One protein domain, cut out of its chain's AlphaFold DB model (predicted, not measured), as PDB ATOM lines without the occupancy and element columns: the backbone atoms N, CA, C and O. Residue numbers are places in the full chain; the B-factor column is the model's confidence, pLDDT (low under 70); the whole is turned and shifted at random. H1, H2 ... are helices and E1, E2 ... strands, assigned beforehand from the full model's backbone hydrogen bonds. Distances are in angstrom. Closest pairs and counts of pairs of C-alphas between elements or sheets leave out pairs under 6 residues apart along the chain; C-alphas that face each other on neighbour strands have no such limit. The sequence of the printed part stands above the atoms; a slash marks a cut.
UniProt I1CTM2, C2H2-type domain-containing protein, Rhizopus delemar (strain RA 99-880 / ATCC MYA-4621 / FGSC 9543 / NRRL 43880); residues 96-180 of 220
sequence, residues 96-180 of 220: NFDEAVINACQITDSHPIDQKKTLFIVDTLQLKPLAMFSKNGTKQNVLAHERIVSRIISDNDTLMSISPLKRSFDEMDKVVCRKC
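Overview. This is residues 96 to 180 of the 220 residues of the protein "C2H2-type domain-containing protein" of Rhizopus delemar (strain RA 99-880 / ATCC MYA-4621 / FGSC 9543 / NRRL 43880) (UniProt I1CTM2). A small sheet, made of the hairpin E1 and E2 with short E3 at one edge, sits between H1 and H3; H2 packs crosswise on H1, and residues 166 to 180, with H4, stick out as a tail. The 85 printed residues include four named helices and three named strands, in the order H1, H2, E1, E2, H3, E3, H4; the class is mixed. The sheet runs E2, E1, E3, antiparallel throughout. The whole is only just compact, close to loose, with a radius of gyration of the C-alphas of 14.3 A and spans of 42 by 28 by 22 A.

Arrangement. Start with H1, residues 96 to 104, which touches H2, residues 112 to 124, about perpendicular at 82 degrees; their closest C-alphas, Ile 102 and Gln 115, are 6.7 A apart. In the hairpin of E1, residues 127 to 133, and E2, residues 139 to 145, find N 130 and O 142 within hydrogen-bond range at 2.7 A. For E3, residues 159 to 161, antiparallel to E1, look at N 131 and O 160, 2.8 A. H1 is on this sheet at a height of 7.7 A, across the strands; its closest C-alphas to E2 are Ala 104 and Asn 141, 4.7 A. H3, residues 146 to 155, is on the sheet at a height of 8.3 A and runs along the strands, at 5 degrees to E1 on the local plane; H3, the sheet and H1 make three layers, a sheet with helices on both faces. H2 only grazes the sheet. H4, residues 169 to 175, is apart from H1, H2 and H3. Every O i to N i+4 pair is within range in H1 and H2, 4 of 6 in H3, and 0 of 3 in H4, with 2 of 4 O i to N i+3.

Along the chain. Find C-alpha 96 at (128.133, 65.902, 20.231), where H1 begins. H2 spans 18.3 A, E1 19.0 A and E2 19.2 A; H4 ends at (115.831, 63.767, 4.726).

Size, cuts and confidence. The C-alphas farthest apart, Asn 136 and Lys 179, are 45.7 A apart. The printed part has no cut and no long link. Confidence is low at residues 96, 137, 150 and 153 to 180.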
ATOM      1  N   ASN A  96     126.745  66.381  20.171       64.31
ATOM      2  CA  ASN A  96     128.133  65.902  20.231       64.31
ATOM      3  C   ASN A  96     128.748  65.357  18.918       64.31
ATOM      4  O   ASN A  96     129.933  65.558  18.707       64.31
ATOM      5  N   PHE A  97     128.014  64.658  18.041       78.81
ATOM      6  CA  PHE A  97     128.655  63.941  16.919       78.81
ATOM      7  C   PHE A  97     128.960  64.834  15.715       78.81
ATOM      8  O   PHE A  97     130.125  64.995  15.365       78.81
ATOM      9  N   ASP A  98     127.937  65.439  15.109       83.00
ATOM     10  CA  ASP A  98     128.119  66.313  13.944       83.00
ATOM     11  C   ASP A  98     128.977  67.526  14.309       83.00
ATOM     12  O   ASP A  98     129.858  67.915  13.550       83.00
ATOM     13  N   GLU A  99     128.803  68.065  15.519       85.06
ATOM     14  CA  GLU A  99     129.651  69.127  16.055       85.06
ATOM     15  C   GLU A  99     131.097  68.654  16.254       85.06
ATOM     16  O   GLU A  99     132.031  69.403  15.982       85.06
ATOM     17  N   ALA A 100     131.327  67.407  16.682       85.94
ATOM     18  CA  ALA A 100     132.680  66.865  16.766       85.94
ATOM     19  C   ALA A 100     133.316  66.662  15.391       85.94
ATOM     20  O   ALA A 100     134.512  66.906  15.259       85.94
ATOM     21  N   VAL A 101     132.542  66.271  14.375       87.25
ATOM     22  CA  VAL A 101     133.020  66.186  12.988       87.25
ATOM     23  C   VAL A 101     133.352  67.578  12.449       87.25
ATOM     24  O   VAL A 101     134.446  67.788  11.938       87.25
ATOM     25  N   ILE A 102     132.455  68.548  12.631       89.62
ATOM     26  CA  ILE A 102     132.650  69.949  12.232       89.62
ATOM     27  C   ILE A 102     133.897  70.539  12.904       89.62
ATOM     28  O   ILE A 102     134.725  71.156  12.236       89.62
ATOM     29  N   ASN A 103     134.073  70.288  14.202       90.00
ATOM     30  CA  ASN A 103     135.245  70.729  14.954       90.00
ATOM     31  C   ASN A 103     136.527  69.998  14.524       90.00
ATOM     32  O   ASN A 103     137.573  70.632  14.423       90.00
ATOM     33  N   ALA A 104     136.468  68.689  14.253       91.06
ATOM     34  CA  ALA A 104     137.623  67.923  13.772       91.06
ATOM     35  C   ALA A 104     138.076  68.390  12.382       91.06
ATOM     36  O   ALA A 104     139.270  68.421  12.096       91.06
ATOM     37  N   CYS A 105     137.127  68.792  11.537       90.62
ATOM     38  CA  CYS A 105     137.389  69.348  10.216       90.62
ATOM     39  C   CYS A 105     137.680  70.859  10.232       90.62
ATOM     40  O   CYS A 105     138.009  71.399   9.182       90.62
ATOM     41  N   GLN A 106     137.581  71.532  11.387       91.12
ATOM     42  CA  GLN A 106     137.796  72.979  11.547       91.12
ATOM     43  C   GLN A 106     136.894  73.842  10.646       91.12
ATOM     44  O   GLN A 106     137.323  74.854  10.096       91.12
ATOM     45  N   ILE A 107     135.628  73.446  10.495       90.19
ATOM     46  CA  ILE A 107     134.668  74.108   9.595       90.19
ATOM     47  C   ILE A 107     133.487  74.761  10.327       90.19
ATOM     48  O   ILE A 107     132.430  74.978   9.732       90.19
ATOM     49  N   THR A 108     133.641  75.073  11.613       88.44
ATOM     50  CA  THR A 108     132.578  75.648  12.457       88.44
ATOM     51  C   THR A 108     132.006  76.945  11.879       88.44
ATOM     52  O   THR A 108     130.789  77.111  11.851       88.44
ATOM     53  N   ASP A 109     132.861  77.798  11.313       89.75
ATOM     54  CA  ASP A 109     132.468  79.086  10.723       89.75
ATOM     55  C   ASP A 109     132.101  78.994   9.230       89.75
ATOM     56  O   ASP A 109     131.834  80.002   8.575       89.75
ATOM     57  N   SER A 110     132.103  77.786   8.656       88.19
ATOM     58  CA  SER A 110     131.767  77.585   7.244       88.19
ATOM     59  C   SER A 110     130.262  77.664   6.985       88.19
ATOM     60  O   SER A 110     129.430  77.498   7.880       88.19
ATOM     61  N   HIS A 111     129.897  77.878   5.721       90.06
ATOM     62  CA  HIS A 111     128.500  77.921   5.316       90.06
ATOM     63  C   HIS A 111     127.803  76.569   5.600       90.06
ATOM     64  O   HIS A 111     128.385  75.514   5.329       90.06
ATOM     65  N   PRO A 112     126.529  76.539   6.047       84.75
ATOM     66  CA  PRO A 112     125.835  75.295   6.418       84.75
ATOM     67  C   PRO A 112     125.791  74.221   5.319       84.75
ATOM     68  O   PRO A 112     125.697  73.026   5.595       84.75
ATOM     69  N   ILE A 113     125.851  74.640   4.052       83.00
ATOM     70  CA  ILE A 113     125.930  73.726   2.904       83.00
ATOM     71  C   ILE A 113     127.254  72.949   2.913       83.00
ATOM     72  O   ILE A 113     127.254  71.746   2.656       83.00
ATOM     73  N   ASP A 114     128.366  73.603   3.230       81.69
ATOM     74  CA  ASP A 114     129.690  72.977   3.235       81.69
ATOM     75  C   ASP A 114     129.896  72.107   4.481       81.69
ATOM     76  O   ASP A 114     130.494  71.033   4.388       81.69
ATOM     77  N   GLN A 115     129.269  72.474   5.603       85.44
ATOM     78  CA  GLN A 115     129.133  71.592   6.768       85.44
ATOM     79  C   GLN A 115     128.411  70.293   6.395       85.44
ATOM     80  O   GLN A 115     128.925  69.204   6.649       85.44
ATOM     81  N   LYS A 116     127.265  70.380   5.705       82.69
ATOM     82  CA  LYS A 116     126.520  69.193   5.248       82.69
ATOM     83  C   LYS A 116     127.311  68.330   4.263       82.69
ATOM     84  O   LYS A 116     127.290  67.108   4.392       82.69
ATOM     85  N   LYS A 117     128.017  68.933   3.297       82.81
ATOM     86  CA  LYS A 117     128.902  68.191   2.378       82.81
ATOM     87  C   LYS A 117     129.998  67.453   3.142       82.81
ATOM     88  O   LYS A 117     130.277  66.298   2.839       82.81
ATOM     89  N   THR A 118     130.589  68.099   4.143       85.81
ATOM     90  CA  THR A 118     131.642  67.490   4.958       85.81
ATOM     91  C   THR A 118     131.114  66.314   5.766       85.81
ATOM     92  O   THR A 118     131.720  65.247   5.730       85.81
ATOM     93  N   LEU A 119     129.954  66.453   6.415       83.25
ATOM     94  CA  LEU A 119     129.301  65.337   7.109       83.25
ATOM     95  C   LEU A 119     129.055  64.157   6.156       83.25
ATOM     96  O   LEU A 119     129.370  63.021   6.492       83.25
ATOM     97  N   PHE A 120     128.585  64.427   4.934       80.69
ATOM     98  CA  PHE A 120     128.384  63.394   3.916       80.69
ATOM     99  C   PHE A 120     129.689  62.692   3.503       80.69
ATOM    100  O   PHE A 120     129.713  61.470   3.355       80.69
ATOM    101  N   ILE A 121     130.783  63.439   3.329       83.38
ATOM    102  CA  ILE A 121     132.104  62.873   3.013       83.38
ATOM    103  C   ILE A 121     132.592  61.986   4.164       83.38
ATOM    104  O   ILE A 121     133.035  60.866   3.926       83.38
ATOM    105  N   VAL A 122     132.475  62.456   5.405       86.31
ATOM    106  CA  VAL A 122     132.887  61.716   6.609       86.31
ATOM    107  C   VAL A 122     132.084  60.423   6.767       86.31
ATOM    108  O   VAL A 122     132.679  59.370   7.008       86.31
ATOM    109  N   ASP A 123     130.769  60.478   6.535       80.06
ATOM    110  CA  ASP A 123     129.892  59.303   6.505       80.06
ATOM    111  C   ASP A 123     130.300  58.327   5.385       80.06
ATOM    112  O   ASP A 123     130.412  57.122   5.616       80.06
ATOM    113  N   THR A 124     130.578  58.838   4.181       82.25
ATOM    114  CA  THR A 124     130.995  58.031   3.016       82.25
ATOM    115  C   THR A 124     132.315  57.310   3.272       82.25
ATOM    116  O   THR A 124     132.476  56.145   2.912       82.25
ATOM    117  N   LEU A 125     133.252  57.987   3.933       84.50
ATOM    118  CA  LEU A 125     134.544  57.429   4.317       84.50
ATOM    119  C   LEU A 125     134.462  56.553   5.576       84.50
ATOM    120  O   LEU A 125     135.473  55.987   5.982       84.50
ATOM    121  N   GLN A 126     133.287  56.405   6.199       81.81
ATOM    122  CA  GLN A 126     133.091  55.629   7.430       81.81
ATOM    123  C   GLN A 126     134.070  56.036   8.545       81.81
ATOM    124  O   GLN A 126     134.632  55.196   9.259       81.81
ATOM    125  N   LEU A 127     134.311  57.340   8.661       85.69
ATOM    126  CA  LEU A 127     135.146  57.918   9.703       85.69
ATOM    127  C   LEU A 127     134.295  58.225  10.935       85.69
ATOM    128  O   LEU A 127     133.131  58.608  10.826       85.69
ATOM    129  N   LYS A 128     134.886  58.079  12.121       83.00
ATOM    130  CA  LYS A 128     134.245  58.413  13.389       83.00
ATOM    131  C   LYS A 128     135.056  59.435  14.184       83.00
ATOM    132  O   LYS A 128     136.276  59.288  14.279       83.00
ATOM    133  N   PRO A 129     134.391  60.434  14.784       85.88
ATOM    134  CA  PRO A 129     135.009  61.356  15.713       85.88
ATOM    135  C   PRO A 129     135.415  60.666  17.020       85.88
ATOM    136  O   PRO A 129     134.688  59.852  17.596       85.88
ATOM    137  N   LEU A 130     136.583  61.059  17.504       84.94
ATOM    138  CA  LEU A 130     137.185  60.709  18.779       84.94
ATOM    139  C   LEU A 130     137.569  61.991  19.504       84.94
ATOM    140  O   LEU A 130     138.037  62.942  18.885       84.94
ATOM    141  N   ALA A 131     137.420  61.996  20.820       81.50
ATOM    142  CA  ALA A 131     138.012  63.002  21.679       81.50
ATOM    143  C   ALA A 131     139.410  62.545  22.097       81.50
ATOM    144  O   ALA A 131     139.553  61.484  22.698       81.50
ATOM    145  N   MET A 132     140.414  63.361  21.811       81.31
ATOM    146  CA  MET A 132     141.784  63.199  22.272       81.31
ATOM    147  C   MET A 132     142.099  64.266  23.312       81.31
ATOM    148  O   MET A 132     141.872  65.454  23.077       81.31
ATOM    149  N   PHE A 133     142.639  63.847  24.451       77.12
ATOM    150  CA  PHE A 133     143.081  64.752  25.503       77.12
ATOM    151  C   PHE A 133     144.596  64.924  25.432       77.12
ATOM    152  O   PHE A 133     145.359  63.969  25.568       77.12
ATOM    153  N   SER A 134     145.034  66.162  25.209       73.56
ATOM    154  CA  SER A 134     146.449  66.510  25.308       73.56
ATOM    155  C   SER A 134     146.926  66.410  26.761       73.56
ATOM    156  O   SER A 134     146.129  66.500  27.696       73.56
ATOM    157  N   LYS A 135     148.246  66.320  26.967       75.44
ATOM    158  CA  LYS A 135     148.876  66.361  28.303       75.44
ATOM    159  C   LYS A 135     148.488  67.612  29.102       75.44
ATOM    160  O   LYS A 135     148.494  67.586  30.325       75.44
ATOM    161  N   ASN A 136     148.100  68.677  28.403       75.12
ATOM    162  CA  ASN A 136     147.661  69.943  28.986       75.12
ATOM    163  C   ASN A 136     146.153  69.954  29.327       75.12
ATOM    164  O   ASN A 136     145.595  71.012  29.597       75.12
ATOM    165  N   GLY A 137     145.464  68.808  29.236       66.62
ATOM    166  CA  GLY A 137     144.022  68.674  29.481       66.62
ATOM    167  C   GLY A 137     143.128  69.199  28.353       66.62
ATOM    168  O   GLY A 137     141.904  69.168  28.460       66.62
ATOM    169  N   THR A 138     143.710  69.681  27.254       73.19
ATOM    170  CA  THR A 138     142.956  70.247  26.132       73.19
ATOM    171  C   THR A 138     142.312  69.134  25.309       73.19
ATOM    172  O   THR A 138     143.009  68.232  24.841       73.19
ATOM    173  N   LYS A 139     140.992  69.212  25.111       77.50
ATOM    174  CA  LYS A 139     140.229  68.275  24.277       77.50
ATOM    175  C   LYS A 139     140.312  68.689  22.808       77.50
ATOM    176  O   LYS A 139     139.959  69.814  22.464       77.50
ATOM    177  N   GLN A 140     140.713  67.765  21.946       80.56
ATOM    178  CA  GLN A 140     140.671  67.908  20.492       80.56
ATOM    179  C   GLN A 140     139.812  66.801  19.886       80.56
ATOM    180  O   GLN A 140     139.805  65.679  20.387       80.56
ATOM    181  N   ASN A 141     139.086  67.111  18.813       87.12
ATOM    182  CA  ASN A 141     138.320  66.110  18.077       87.12
ATOM    183  C   ASN A 141     139.147  65.628  16.882       87.12
ATOM    184  O   ASN A 141     139.689  66.442  16.138       87.12
ATOM    185  N   VAL A 142     139.244  64.316  16.705       88.31
ATOM    186  CA  VAL A 142     139.990  63.673  15.613       88.31
ATOM    187  C   VAL A 142     139.118  62.626  14.928       88.31
ATOM    188  O   VAL A 142     138.210  62.087  15.552       88.31
ATOM    189  N   LEU A 143     139.371  62.332  13.653       89.94
ATOM    190  CA  LEU A 143     138.613  61.342  12.883       89.94
ATOM    191  C   LEU A 143     139.442  60.074  12.675       89.94
ATOM    192  O   LEU A 143     140.597  60.146  12.263       89.94
ATOM    193  N   ALA A 144     138.845  58.911  12.916       87.62
ATOM    194  CA  ALA A 144     139.475  57.621  12.656       87.62
ATOM    195  C   ALA A 144     138.453  56.584  12.179       87.62
ATOM    196  O   ALA A 144     137.267  56.668  12.492       87.62
ATOM    197  N   HIS A 145     138.908  55.576  11.433       86.44
ATOM    198  CA  HIS A 145     138.056  54.439  11.085       86.44
ATOM    199  C   HIS A 145     137.730  53.600  12.318       86.44
ATOM    200  O   HIS A 145     138.610  53.324  13.132       86.44
ATOM    201  N   GLU A 146     136.502  53.084  12.381       75.38
ATOM    202  CA  GLU A 146     136.014  52.254  13.492       75.38
ATOM    203  C   GLU A 146     136.964  51.109  13.869       75.38
ATOM    204  O   GLU A 146     137.224  50.860  15.043       75.38
ATOM    205  N   ARG A 147     137.544  50.438  12.867       77.31
ATOM    206  CA  ARG A 147     138.468  49.311  13.081       77.31
ATOM    207  C   ARG A 147     139.710  49.704  13.879       77.31
ATOM    208  O   ARG A 147     140.283  48.878  14.580       77.31
ATOM    209  N   ILE A 148     140.143  50.950  13.731       77.31
ATOM    210  CA  ILE A 148     141.312  51.497  14.413       77.31
ATOM    211  C   ILE A 148     140.887  52.071  15.768       77.31
ATOM    212  O   ILE A 148     141.575  51.858  16.759       77.31
ATOM    213  N   VAL A 149     139.720  52.719  15.829       72.50
ATOM    214  CA  VAL A 149     139.123  53.275  17.054       72.50
ATOM    215  C   VAL A 149     139.094  52.246  18.186       72.50
ATOM    216  O   VAL A 149     139.618  52.518  19.264       72.50
ATOM    217  N   SER A 150     138.547  51.052  17.938       69.94
ATOM    218  CA  SER A 150     138.433  50.007  18.966       69.94
ATOM    219  C   SER A 150     139.789  49.549  19.505       69.94
ATOM    220  O   SER A 150     139.895  49.244  20.687       69.94
ATOM    221  N   ARG A 151     140.822  49.538  18.652       73.12
ATOM    222  CA  ARG A 151     142.184  49.125  19.012       73.12
ATOM    223  C   ARG A 151     142.949  50.210  19.763       73.12
ATOM    224  O   ARG A 151     143.734  49.905  20.643       73.12
ATOM    225  N   ILE A 152     142.761  51.479  19.405       72.25
ATOM    226  CA  ILE A 152     143.489  52.561  20.076       72.25
ATOM    227  C   ILE A 152     142.861  52.856  21.447       72.25
ATOM    228  O   ILE A 152     143.597  53.083  22.403       72.25
ATOM    229  N   ILE A 153     141.528  52.810  21.565       69.44
ATOM    230  CA  ILE A 153     140.823  53.071  22.833       69.44
ATOM    231  C   ILE A 153     141.095  51.982  23.874       69.44
ATOM    232  O   ILE A 153     141.185  52.301  25.054       69.44
ATOM    233  N   SER A 154     141.241  50.711  23.475       65.94
ATOM    234  CA  SER A 154     141.571  49.642  24.433       65.94
ATOM    235  C   SER A 154     142.912  49.863  25.132       65.94
ATOM    236  O   SER A 154     143.092  49.399  26.254       65.94
ATOM    237  N   ASP A 155     143.818  50.588  24.475       61.34
ATOM    238  CA  ASP A 155     145.214  50.721  24.881       61.34
ATOM    239  C   ASP A 155     145.534  52.127  25.431       61.34
ATOM    240  O   ASP A 155     146.647  52.359  25.898       61.34
ATOM    241  N   ASN A 156     144.596  53.086  25.356       61.22
ATOM    242  CA  ASN A 156     144.845  54.491  25.697       61.22
ATOM    243  C   ASN A 156     143.665  55.154  26.421       61.22
ATOM    244  O   ASN A 156     142.648  55.482  25.811       61.22
ATOM    245  N   ASP A 157     143.878  55.510  27.689       64.56
ATOM    246  CA  ASP A 157     142.908  56.256  28.508       64.56
ATOM    247  C   ASP A 157     142.735  57.729  28.077       64.56
ATOM    248  O   ASP A 157     141.820  58.422  28.519       64.56
ATOM    249  N   THR A 158     143.609  58.238  27.203       67.56
ATOM    250  CA  THR A 158     143.580  59.622  26.692       67.56
ATOM    251  C   THR A 158     142.629  59.818  25.512       67.56
ATOM    252  O   THR A 158     142.499  60.939  25.007       67.56
ATOM    253  N   LEU A 159     141.972  58.748  25.055       64.94
ATOM    254  CA  LEU A 159     141.079  58.757  23.905       64.94
ATOM    255  C   LEU A 159     139.688  58.268  24.288       64.94
ATOM    256  O   LEU A 159     139.515  57.228  24.914       64.94
ATOM    257  N   MET A 160     138.670  59.005  23.854       66.44
ATOM    258  CA  MET A 160     137.275  58.635  24.068       66.44
ATOM    259  C   MET A 160     136.502  58.645  22.757       66.44
ATOM    260  O   MET A 160     136.570  59.600  21.984       66.44
ATOM    261  N   SER A 161     135.715  57.595  22.520       68.88
ATOM    262  CA  SER A 161     134.811  57.548  21.370       68.88
ATOM    263  C   SER A 161     133.667  58.545  21.531       68.88
ATOM    264  O   SER A 161     133.033  58.617  22.588       68.88
ATOM    265  N   ILE A 162     133.365  59.289  20.465       68.62
ATOM    266  CA  ILE A 162     132.175  60.134  20.401       68.62
ATOM    267  C   ILE A 162     131.083  59.349  19.675       68.62
ATOM    268  O   ILE A 162     131.154  59.080  18.477       68.62
ATOM    269  N   SER A 163     130.059  58.948  20.428       61.12
ATOM    270  CA  SER A 163     128.961  58.151  19.884       61.12
ATOM    271  C   SER A 163     128.008  59.011  19.044       61.12
ATOM    272  O   SER A 163     127.579  60.066  19.520       61.12
ATOM    273  N   PRO A 164     127.602  58.550  17.843       56.91
ATOM    274  CA  PRO A 164     126.524  59.184  17.101       56.91
ATOM    275  C   PRO A 164     125.250  59.115  17.935       56.91
ATOM    276  O   PRO A 164     124.800  58.017  18.294       56.91
ATOM    277  N   LEU A 165     124.665  60.274  18.241       51.38
ATOM    278  CA  LEU A 165     123.348  60.306  18.858       51.38
ATOM    279  C   LEU A 165     122.360  59.662  17.878       51.38
ATOM    280  O   LEU A 165     122.427  59.893  16.670       51.38
ATOM    281  N   LYS A 166     121.474  58.807  18.390       42.97
ATOM    282  CA  LYS A 166     120.396  58.216  17.594       42.97
ATOM    283  C   LYS A 166     119.609  59.388  16.982       42.97
ATOM    284  O   LYS A 166     119.071  60.190  17.744       42.97
ATOM    285  N   ARG A 167     119.611  59.531  15.647       44.88
ATOM    286  CA  ARG A 167     118.770  60.531  14.961       44.88
ATOM    287  C   ARG A 167     117.334  60.296  15.425       44.88
ATOM    288  O   ARG A 167     116.930  59.136  15.557       44.88
ATOM    289  N   SER A 168     116.607  61.360  15.757       40.00
ATOM    290  CA  SER A 168     115.213  61.204  16.165       40.00
ATOM    291  C   SER A 168     114.446  60.515  15.031       40.00
ATOM    292  O   SER A 168     114.699  60.778  13.852       40.00
ATOM    293  N   PHE A 169     113.568  59.571  15.375       40.69
ATOM    294  CA  PHE A 169     112.799  58.811  14.382       40.69
ATOM    295  C   PHE A 169     111.996  59.755  13.465       40.69
ATOM    296  O   PHE A 169     111.969  59.560  12.254       40.69
ATOM    297  N   ASP A 170     111.491  60.856  14.028       45.25
ATOM    298  CA  ASP A 170     110.734  61.896  13.321       45.25
ATOM    299  C   ASP A 170     111.556  62.706  12.295       45.25
ATOM    300  O   ASP A 170     110.989  63.337  11.400       45.25
ATOM    301  N   GLU A 171     112.892  62.705  12.383       46.00
ATOM    302  CA  GLU A 171     113.773  63.392  11.425       46.00
ATOM    303  C   GLU A 171     114.253  62.484  10.284       46.00
ATOM    304  O   GLU A 171     114.663  62.989   9.234       46.00
ATOM    305  N   MET A 172     114.184  61.156  10.443       45.75
ATOM    306  CA  MET A 172     114.582  60.217   9.386       45.75
ATOM    307  C   MET A 172     113.651  60.275   8.172       45.75
ATOM    308  O   MET A 172     114.128  60.175   7.041       45.75
ATOM    309  N   ASP A 173     112.355  60.511   8.390       46.66
ATOM    310  CA  ASP A 173     111.361  60.577   7.313       46.66
ATOM    311  C   ASP A 173     111.467  61.849   6.452       46.66
ATOM    312  O   ASP A 173     110.908  61.894   5.357       46.66
ATOM    313  N   LYS A 174     112.206  62.878   6.893       52.12
ATOM    314  CA  LYS A 174     112.280  64.164   6.175       52.12
ATOM    315  C   LYS A 174     113.485  64.308   5.244       52.12
ATOM    316  O   LYS A 174     113.473  65.206   4.406       52.12
ATOM    317  N   VAL A 175     114.533  63.484   5.381       50.81
ATOM    318  CA  VAL A 175     115.831  63.767   4.726       50.81
ATOM    319  C   VAL A 175     116.483  62.556   4.045       50.81
ATOM    320  O   VAL A 175     117.336  62.750   3.182       50.81
ATOM    321  N   VAL A 176     116.105  61.310   4.353       45.50
ATOM    322  CA  VAL A 176     116.857  60.142   3.856       45.50
ATOM    323  C   VAL A 176     115.980  59.213   3.018       45.50
ATOM    324  O   VAL A 176     114.946  58.726   3.462       45.50
ATOM    325  N   CYS A 177     116.423  58.921   1.792       45.69
ATOM    326  CA  CYS A 177     115.840  57.866   0.966       45.69
ATOM    327  C   CYS A 177     115.850  56.537   1.741       45.69
ATOM    328  O   CYS A 177     116.918  56.049   2.114       45.69
ATOM    329  N   ARG A 178     114.681  55.909   1.930       48.28
ATOM    330  CA  ARG A 178     114.537  54.630   2.658       48.28
ATOM    331  C   ARG A 178     115.363  53.474   2.075       48.28
ATOM    332  O   ARG A 178     115.615  52.509   2.781       48.28
ATOM    333  N   LYS A 179     115.812  53.570   0.817       46.81
ATOM    334  CA  LYS A 179     116.716  52.588   0.183       46.81
ATOM    335  C   LYS A 179     118.205  52.847   0.457       46.81
ATOM    336  O   LYS A 179     119.019  51.971   0.202       46.81
ATOM    337  N   CYS A 180     118.552  54.036   0.953       43.78
ATOM    338  CA  CYS A 180     119.928  54.479   1.204       43.78
ATOM    339  C   CYS A 180     120.234  54.655   2.701       43.78
ATOM    340  O   CYS A 180     121.384  54.878   3.070       43.78
TER     341      CYS A 180